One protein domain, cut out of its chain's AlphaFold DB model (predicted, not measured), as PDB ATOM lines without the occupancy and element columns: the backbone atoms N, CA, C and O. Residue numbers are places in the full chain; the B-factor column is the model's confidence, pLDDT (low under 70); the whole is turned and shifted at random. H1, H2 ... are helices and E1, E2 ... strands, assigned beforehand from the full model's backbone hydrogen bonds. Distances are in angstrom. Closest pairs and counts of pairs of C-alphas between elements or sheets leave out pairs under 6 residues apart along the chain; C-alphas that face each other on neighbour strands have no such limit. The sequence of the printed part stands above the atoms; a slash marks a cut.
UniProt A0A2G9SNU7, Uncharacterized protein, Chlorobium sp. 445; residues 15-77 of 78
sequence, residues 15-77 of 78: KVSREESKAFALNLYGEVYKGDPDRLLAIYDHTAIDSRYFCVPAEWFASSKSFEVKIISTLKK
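This is residues 15 to 77 of the 78 residues of an uncharacterized protein of Chlorobium sp. 445 (UniProt A0A2G9SNU7). A small sheet of two strands, E1 and E2, lies along one edge of a loose, flat row of four helices, placed in space as H2, H1, H3 and H4. H1 and H2 pack side by side as a helical hairpin at one end of the row, short H3 comes near H1, and H4 lies at the other end with no contact to another helix. The printed part has 63 residues, with four named helices and two named strands in the order E1, H1, H2, E2, H3, H4; the sheet is antiparallel and the class is mostly helix. The whole is loose, with a radius of gyration of the C-alphas of 13.5 A, and spans 36 by 27 by 13 A.

E1 is residues 15 to 17, beginning at C-alpha 15 (-11.131, 51.910, 45.840), and E2 is residues 51 to 54, 10.2 A long. H1, residues 18 to 29, is the longest helix at 16.4 A; its C-alpha 18 is at (-10.879, 42.852, 50.115). H2, residues 37 to 45, measures 13.7 A. H3 is residues 58 to 62, 7.6 A long. H4, residues 67 to 75, measures 13.7 A and ends at C-alpha 75 (-4.746, 56.298, 28.357).

E1 and E2 are antiparallel neighbours, with 141 degrees between their directions. N 16 and O 52 are 2.8 A apart and N 52 and O 16 are 2.9 A apart, both within hydrogen-bond range. The closest C-alphas of H1 and E2, those of Arg 18 and Ser 51, are 5.5 A apart. H1 and H2 form a hairpin: they touch, closest at the C-alphas of Lys 22 and Leu 41, 6.3 A apart, and run opposite ways at a shallow tilt of 22 degrees. H1 and H3 are close but not clearly touching, with the C-alphas of Leu 28 and Ala 62 closest at 6.4 A. H4 is apart from E1, E2, H1, H2 and H3. In H1 every O i to N i+4 pair is within hydrogen-bond range; H4 has 3 of 5, H2 has 2 of 5 beside 5 of 6 O i to N i+3 pairs, and H3 has 0 of 1 beside 2 of 2.

The two C-alphas farthest apart, those of Gly 35 and Lys 77, are 39.2 A apart. The printed part has no cut, and no link is long. Residues 31 to 36 stand free, as do residues 64 to 69, of which 67 to 69 belong to H4. The mean pLDDT of the printed part is 83.1; residue 34 and residues 69 to 77 are under 70.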
ATOM      1  N   LYS A  15     -11.519  52.759  44.713       96.19
ATOM      2  CA  LYS A  15     -11.131  51.910  45.840       96.19
ATOM      3  C   LYS A  15     -12.024  50.670  45.861       96.19
ATOM      4  O   LYS A  15     -13.232  50.803  45.715       96.19
ATOM      5  N   VAL A  16     -11.415  49.508  46.051       96.00
ATOM      6  CA  VAL A  16     -12.081  48.207  46.136       96.00
ATOM      7  C   VAL A  16     -11.572  47.503  47.389       96.00
ATOM      8  O   VAL A  16     -10.357  47.319  47.544       96.00
ATOM      9  N   SER A  17     -12.471  47.149  48.304       96.50
ATOM     10  CA  SER A  17     -12.140  46.409  49.524       96.50
ATOM     11  C   SER A  17     -11.729  44.970  49.211       96.50
ATOM     12  O   SER A  17     -11.917  44.457  48.101       96.50
ATOM     13  N   ARG A  18     -11.144  44.291  50.196       95.44
ATOM     14  CA  ARG A  18     -10.879  42.852  50.115       95.44
ATOM     15  C   ARG A  18     -12.155  42.064  49.801       95.44
ATOM     16  O   ARG A  18     -12.130  41.227  48.903       95.44
ATOM     17  N   GLU A  19     -13.247  42.361  50.498       94.94
ATOM     18  CA  GLU A  19     -14.550  41.696  50.381       94.94
ATOM     19  C   GLU A  19     -15.168  41.940  49.002       94.94
ATOM     20  O   GLU A  19     -15.569  40.988  48.333       94.94
ATOM     21  N   GLU A  20     -15.157  43.190  48.530       94.69
ATOM     22  CA  GLU A  20     -15.609  43.550  47.182       94.69
ATOM     23  C   GLU A  20     -14.773  42.837  46.114       94.69
ATOM     24  O   GLU A  20     -15.312  42.263  45.170       94.69
ATOM     25  N   SER A  21     -13.447  42.804  46.282       93.31
ATOM     26  CA  SER A  21     -12.556  42.129  45.339       93.31
ATOM     27  C   SER A  21     -12.745  40.609  45.335       93.31
ATOM     28  O   SER A  21     -12.595  39.997  44.276       93.31
ATOM     29  N   LYS A  22     -13.056  40.004  46.489       92.56
ATOM     30  CA  LYS A  22     -13.338  38.569  46.635       92.56
ATOM     31  C   LYS A  22     -14.665  38.209  45.966       92.56
ATOM     32  O   LYS A  22     -14.701  37.296  45.142       92.56
ATOM     33  N   ALA A  23     -15.722  38.976  46.242       91.94
ATOM     34  CA  ALA A  23     -17.029  38.818  45.600       91.94
ATOM     35  C   ALA A  23     -16.933  38.997  44.077       91.94
ATOM     36  O   ALA A  23     -17.503  38.223  43.310       91.94
ATOM     37  N   PHE A  24     -16.147  39.974  43.628       90.69
ATOM     38  CA  PHE A  24     -15.933  40.222  42.211       90.69
ATOM     39  C   PHE A  24     -15.223  39.063  41.497       90.69
ATOM     40  O   PHE A  24     -15.635  38.660  40.409       90.69
ATOM     41  N   ALA A  25     -14.181  38.497  42.112       89.88
ATOM     42  CA  ALA A  25     -13.476  37.343  41.559       89.88
ATOM     43  C   ALA A  25     -14.390  36.114  41.440       89.88
ATOM     44  O   ALA A  25     -14.354  35.428  40.417       89.88
ATOM     45  N   LEU A  26     -15.237  35.873  42.447       88.75
ATOM     46  CA  LEU A  26     -16.246  34.814  42.397       88.75
ATOM     47  C   LEU A  26     -17.249  35.052  41.258       88.75
ATOM     48  O   LEU A  26     -17.512  34.136  40.487       88.75
ATOM     49  N   ASN A  27     -17.742  36.280  41.086       88.25
ATOM     50  CA  ASN A  27     -18.688  36.603  40.013       88.25
ATOM     51  C   ASN A  27     -18.090  36.428  38.607       88.25
ATOM     52  O   ASN A  27     -18.791  36.003  37.693       88.25
ATOM     53  N   LEU A  28     -16.810  36.759  38.411       87.25
ATOM     54  CA  LEU A  28     -16.155  36.632  37.103       87.25
ATOM     55  C   LEU A  28     -15.774  35.195  36.745       87.25
ATOM     56  O   LEU A  28     -15.806  34.825  35.571       87.25
ATOM     57  N   TYR A  29     -15.336  34.415  37.734       84.88
ATOM     58  CA  TYR A  29     -14.635  33.157  37.483       84.88
ATOM     59  C   TYR A  29     -15.251  31.945  38.186       84.88
ATOM     60  O   TYR A  29     -14.761  30.835  37.984       84.88
ATOM     61  N   GLY A  30     -16.315  32.114  38.977       81.75
ATOM     62  CA  GLY A  30     -16.955  31.029  39.729       81.75
ATOM     63  C   GLY A  30     -17.333  29.837  38.849       81.75
ATOM     64  O   GLY A  30     -16.995  28.704  39.170       81.75
ATOM     65  N   GLU A  31     -17.898  30.104  37.670       78.69
ATOM     66  CA  GLU A  31     -18.265  29.080  36.676       78.69
ATOM     67  C   GLU A  31     -17.055  28.359  36.044       78.69
ATOM     68  O   GLU A  31     -17.165  27.232  35.553       78.69
ATOM     69  N   VAL A  32     -15.880  29.003  36.033       76.44
ATOM     70  CA  VAL A  32     -14.636  28.445  35.471       76.44
ATOM     71  C   VAL A  32     -13.983  27.481  36.462       76.44
ATOM     72  O   VAL A  32     -13.435  26.450  36.066       76.44
ATOM     73  N   TYR A  33     -14.072  27.774  37.760       71.00
ATOM     74  CA  TYR A  33     -13.506  26.949  38.822       71.00
ATOM     75  C   TYR A  33     -14.482  25.842  39.245       71.00
ATOM     76  O   TYR A  33     -14.946  25.802  40.377       71.00
ATOM     77  N   LYS A  34     -14.742  24.885  38.346       67.38
ATOM     78  CA  LYS A  34     -15.661  23.741  38.561       67.38
ATOM     79  C   LYS A  34     -15.261  22.754  39.678       67.38
ATOM     80  O   LYS A  34     -15.925  21.738  39.842       67.38
ATOM     81  N   GLY A  35     -14.156  23.000  40.383       71.31
ATOM     82  CA  GLY A  35     -13.596  22.088  41.383       71.31
ATOM     83  C   GLY A  35     -13.693  22.618  42.810       71.31
ATOM     84  O   GLY A  35     -14.307  21.977  43.652       71.31
ATOM     85  N   ASP A  36     -13.064  23.766  43.077       79.50
ATOM     86  CA  ASP A  36     -12.944  24.344  44.422       79.50
ATOM     87  C   ASP A  36     -12.623  25.854  44.335       79.50
ATOM     88  O   ASP A  36     -11.449  26.252  44.357       79.50
ATOM     89  N   PRO A  37     -13.639  26.716  44.147       80.12
ATOM     90  CA  PRO A  37     -13.442  28.164  44.153       80.12
ATOM     91  C   PRO A  37     -13.014  28.676  45.536       80.12
ATOM     92  O   PRO A  37     -12.263  29.652  45.617       80.12
ATOM     93  N   ASP A  38     -13.417  28.001  46.614       84.06
ATOM     94  CA  ASP A  38     -13.149  28.417  47.991       84.06
ATOM     95  C   ASP A  38     -11.655  28.391  48.312       84.06
ATOM     96  O   ASP A  38     -11.144  29.328  48.931       84.06
ATOM     97  N   ARG A  39     -10.913  27.400  47.803       86.69
ATOM     98  CA  ARG A  39      -9.450  27.350  47.949       86.69
ATOM     99  C   ARG A  39      -8.754  28.606  47.424       86.69
ATOM    100  O   ARG A  39      -7.825  29.101  48.063       86.69
ATOM    101  N   LEU A  40      -9.149  29.106  46.252       87.12
ATOM    102  CA  LEU A  40      -8.540  30.312  45.676       87.12
ATOM    103  C   LEU A  40      -9.086  31.584  46.327       87.12
ATOM    104  O   LEU A  40      -8.335  32.543  46.515       87.12
ATOM    105  N   LEU A  41     -10.363  31.597  46.711       90.19
ATOM    106  CA  LEU A  41     -10.970  32.733  47.402       90.19
ATOM    107  C   LEU A  41     -10.405  32.926  48.814       90.19
ATOM    108  O   LEU A  41     -10.264  34.070  49.243       90.19
ATOM    109  N   ALA A  42     -10.006  31.855  49.503       91.75
ATOM    110  CA  ALA A  42      -9.368  31.920  50.820       91.75
ATOM    111  C   ALA A  42      -8.049  32.713  50.810       91.75
ATOM    112  O   ALA A  42      -7.676  33.313  51.815       91.75
ATOM    113  N   ILE A  43      -7.357  32.798  49.663       91.75
ATOM    114  CA  ILE A  43      -6.121  33.590  49.539       91.75
ATOM    115  C   ILE A  43      -6.374  35.055  49.915       91.75
ATOM    116  O   ILE A  43      -5.521  35.669  50.551       91.75
ATOM    117  N   TYR A  44      -7.543  35.608  49.570       92.81
ATOM    118  CA  TYR A  44      -7.886  37.007  49.841       92.81
ATOM    119  C   TYR A  44      -7.827  37.337  51.336       92.81
ATOM    120  O   TYR A  44      -7.327  38.406  51.700       92.81
ATOM    121  N   ASP A  45      -8.255  36.400  52.183       93.19
ATOM    122  CA  ASP A  45      -8.318  36.553  53.641       93.19
ATOM    123  C   ASP A  45      -6.922  36.522  54.283       93.19
ATOM    124  O   ASP A  45      -6.705  37.084  55.353       93.19
ATOM    125  N   HIS A  46      -5.951  35.921  53.596       94.69
ATOM    126  CA  HIS A  46      -4.562  35.814  54.043       94.69
ATOM    127  C   HIS A  46      -3.626  36.808  53.345       94.69
ATOM    128  O   HIS A  46      -2.408  36.758  53.527       94.69
ATOM    129  N   THR A  47      -4.178  37.748  52.571       89.19
ATOM    130  CA  THR A  47      -3.414  38.896  52.082       89.19
ATOM    131  C   THR A  47      -3.396  40.010  53.127       89.19
ATOM    132  O   THR A  47      -4.440  40.429  53.635       89.19
ATOM    133  N   ALA A  48      -2.220  40.585  53.385       94.19
ATOM    134  CA  ALA A  48      -2.079  41.832  54.146       94.19
ATOM    135  C   ALA A  48      -2.554  43.069  53.337       94.19
ATOM    136  O   ALA A  48      -1.941  44.130  53.388       94.19
ATOM    137  N   ILE A  49      -3.610  42.913  52.525       95.00
ATOM    138  CA  ILE A  49      -4.151  43.918  51.604       95.00
ATOM    139  C   ILE A  49      -5.614  44.178  51.953       95.00
ATOM    140  O   ILE A  49      -6.497  43.423  51.551       95.00
ATOM    141  N   ASP A  50      -5.879  45.281  52.651       95.56
ATOM    142  CA  ASP A  50      -7.252  45.657  53.022       95.56
ATOM    143  C   ASP A  50      -8.061  46.213  51.859       95.56
ATOM    144  O   ASP A  50      -9.276  46.035  51.771       95.56
ATOM    145  N   SER A  51      -7.386  46.908  50.950       95.81
ATOM    146  CA  SER A  51      -8.016  47.485  49.772       95.81
ATOM    147  C   SER A  51      -7.009  47.698  48.654       95.81
ATOM    148  O   SER A  51      -5.802  47.803  48.875       95.81
ATOM    149  N   ARG A  52      -7.531  47.755  47.434       94.25
ATOM    150  CA  ARG A  52      -6.790  48.019  46.202       94.25
ATOM    151  C   ARG A  52      -7.507  49.097  45.399       94.25
ATOM    152  O   ARG A  52      -8.660  49.412  45.677       94.25
ATOM    153  N   TYR A  53      -6.824  49.673  44.418       95.81
ATOM    154  CA  TYR A  53      -7.368  50.766  43.617       95.81
ATOM    155  C   TYR A  53      -7.332  50.414  42.132       95.81
ATOM    156  O   TYR A  53      -6.288  50.025  41.610       95.81
ATOM    157  N   PHE A  54      -8.466  50.557  41.449       93.00
ATOM    158  CA  PHE A  54      -8.608  50.314  40.014       93.00
ATOM    159  C   PHE A  54      -8.735  51.629  39.234       93.00
ATOM    160  O   PHE A  54      -9.279  52.622  39.719       93.00
ATOM    161  N   CYS A  55      -8.244  51.643  37.990       91.88
ATOM    162  CA  CYS A  55      -8.353  52.792  37.074       91.88
ATOM    163  C   CYS A  55      -9.730  52.892  36.385       91.88
ATOM    164  O   CYS A  55     -10.123  53.956  35.886       91.88
ATOM    165  N   VAL A  56     -10.477  51.791  36.413       90.06
ATOM    166  CA  VAL A  56     -11.847  51.626  35.918       90.06
ATOM    167  C   VAL A  56     -12.718  51.030  37.036       90.06
ATOM    168  O   VAL A  56     -12.161  50.415  37.945       90.06
ATOM    169  N   PRO A  57     -14.050  51.206  37.005       90.81
ATOM    170  CA  PRO A  57     -14.953  50.508  37.925       90.81
ATOM    171  C   PRO A  57     -14.782  48.985  37.824       90.81
ATOM    172  O   PRO A  57     -14.435  48.489  36.750       90.81
ATOM    173  N   ALA A  58     -15.034  48.235  38.901       89.38
ATOM    174  CA  ALA A  58     -14.881  46.776  38.895       89.38
ATOM    175  C   ALA A  58     -15.780  46.123  37.829       89.38
ATOM    176  O   ALA A  58     -15.340  45.273  37.059       89.38
ATOM    177  N   GLU A  59     -16.999  46.625  37.667       87.94
ATOM    178  CA  GLU A  59     -17.995  46.164  36.694       87.94
ATOM    179  C   GLU A  59     -17.486  46.251  35.248       87.94
ATOM    180  O   GLU A  59     -17.969  45.535  34.371       87.94
ATOM    181  N   TRP A  60     -16.472  47.084  34.980       87.94
ATOM    182  CA  TRP A  60     -15.853  47.181  33.661       87.94
ATOM    183  C   TRP A  60     -15.288  45.836  33.177       87.94
ATOM    184  O   TRP A  60     -15.334  45.578  31.971       87.94
ATOM    185  N   PHE A  61     -14.806  44.965  34.080       86.12
ATOM    186  CA  PHE A  61     -14.295  43.644  33.690       86.12
ATOM    187  C   PHE A  61     -15.389  42.577  33.513       86.12
ATOM    188  O   PHE A  61     -15.080  41.501  33.010       86.12
ATOM    189  N   ALA A  62     -16.652  42.852  33.869       84.38
ATOM    190  CA  ALA A  62     -17.750  41.878  33.771       84.38
ATOM    191  C   ALA A  62     -18.155  41.536  32.326       84.38
ATOM    192  O   ALA A  62     -18.781  40.512  32.076       84.38
ATOM    193  N   SER A  63     -17.790  42.377  31.358       81.31
ATOM    194  CA  SER A  63     -18.026  42.132  29.931       81.31
ATOM    195  C   SER A  63     -16.722  41.798  29.211       81.31
ATOM    196  O   SER A  63     -15.702  42.440  29.485       81.31
ATOM    197  N   SER A  64     -16.766  40.904  28.221       77.50
ATOM    198  CA  SER A  64     -15.627  40.672  27.330       77.50
ATOM    199  C   SER A  64     -15.231  41.971  26.616       77.50
ATOM    200  O   SER A  64     -16.067  42.710  26.093       77.50
ATOM    201  N   LYS A  65     -13.934  42.288  26.632       79.69
ATOM    202  CA  LYS A  65     -13.371  43.466  25.960       79.69
ATOM    203  C   LYS A  65     -12.405  43.011  24.877       79.69
ATOM    204  O   LYS A  65     -11.646  42.066  25.089       79.69
ATOM    205  N   SER A  66     -12.396  43.709  23.743       76.12
ATOM    206  CA  SER A  66     -11.336  43.534  22.751       76.12
ATOM    207  C   SER A  66     -10.002  44.040  23.307       76.12
ATOM    208  O   SER A  66      -9.953  44.878  24.214       76.12
ATOM    209  N   PHE A  67      -8.903  43.537  22.747       73.25
ATOM    210  CA  PHE A  67      -7.554  43.936  23.145       73.25
ATOM    211  C   PHE A  67      -7.327  45.455  23.012       73.25
ATOM    212  O   PHE A  67      -6.777  46.085  23.913       73.25
ATOM    213  N   GLU A  68      -7.840  46.055  21.937       70.69
ATOM    214  CA  GLU A  68      -7.723  47.485  21.631       70.69
ATOM    215  C   GLU A  68      -8.374  48.385  22.701       70.69
ATOM    216  O   GLU A  68      -7.789  49.372  23.153       70.69
ATOM    217  N   VAL A  69      -9.552  47.998  23.200       69.25
ATOM    218  CA  VAL A  69     -10.293  48.763  24.219       69.25
ATOM    219  C   VAL A  69      -9.575  48.766  25.577       69.25
ATOM    220  O   VAL A  69      -9.659  49.749  26.325       69.25
ATOM    221  N   LYS A  70      -8.819  47.708  25.897       64.62
ATOM    222  CA  LYS A  70      -8.050  47.602  27.150       64.62
ATOM    223  C   LYS A  70      -6.962  48.681  27.241       64.62
ATOM    224  O   LYS A  70      -6.789  49.285  28.300       64.62
ATOM    225  N   ILE A  71      -6.304  48.985  26.121       61.84
ATOM    226  CA  ILE A  71      -5.228  49.987  26.042       61.84
ATOM    227  C   ILE A  71      -5.801  51.409  26.156       61.84
ATOM    228  O   ILE A  71      -5.329  52.207  26.965       61.84
ATOM    229  N   ILE A  72      -6.880  51.714  25.429       59.16
ATOM    230  CA  ILE A  72      -7.456  53.072  25.375       59.16
ATOM    231  C   ILE A  72      -8.069  53.503  26.717       59.16
ATOM    232  O   ILE A  72      -7.931  54.661  27.113       59.16
ATOM    233  N   SER A  73      -8.714  52.586  27.448       58.53
ATOM    234  CA  SER A  73      -9.298  52.897  28.766       58.53
ATOM    235  C   SER A  73      -8.262  53.340  29.810       58.53
ATOM    236  O   SER A  73      -8.597  54.086  30.728       58.53
ATOM    237  N   THR A  74      -7.001  52.935  29.626       54.09
ATOM    238  CA  THR A  74      -5.877  53.282  30.504       54.09
ATOM    239  C   THR A  74      -5.265  54.643  30.141       54.09
ATOM    240  O   THR A  74      -4.737  55.324  31.012       54.09
ATOM    241  N   LEU A  75      -5.384  55.079  28.879       53.56
ATOM    242  CA  LEU A  75      -4.746  56.298  28.357       53.56
ATOM    243  C   LEU A  75      -5.608  57.568  28.472       53.56
ATOM    244  O   LEU A  75      -5.072  58.669  28.458       53.56
ATOM    245  N   LYS A  76      -6.936  57.455  28.613       48.12
ATOM    246  CA  LYS A  76      -7.856  58.617  28.653       48.12
ATOM    247  C   LYS A  76      -7.968  59.333  30.017       48.12
ATOM    248  O   LYS A  76      -8.898  60.112  30.205       48.12
ATOM    249  N   LYS A  77      -7.085  59.059  30.983       49.12
ATOM    250  CA  LYS A  77      -7.135  59.648  32.342       49.12
ATOM    251  C   LYS A  77      -5.780  60.190  32.831       49.12
ATOM    252  O   LYS A  77      -5.497  60.108  34.025       49.12
TER     253      LYS A  77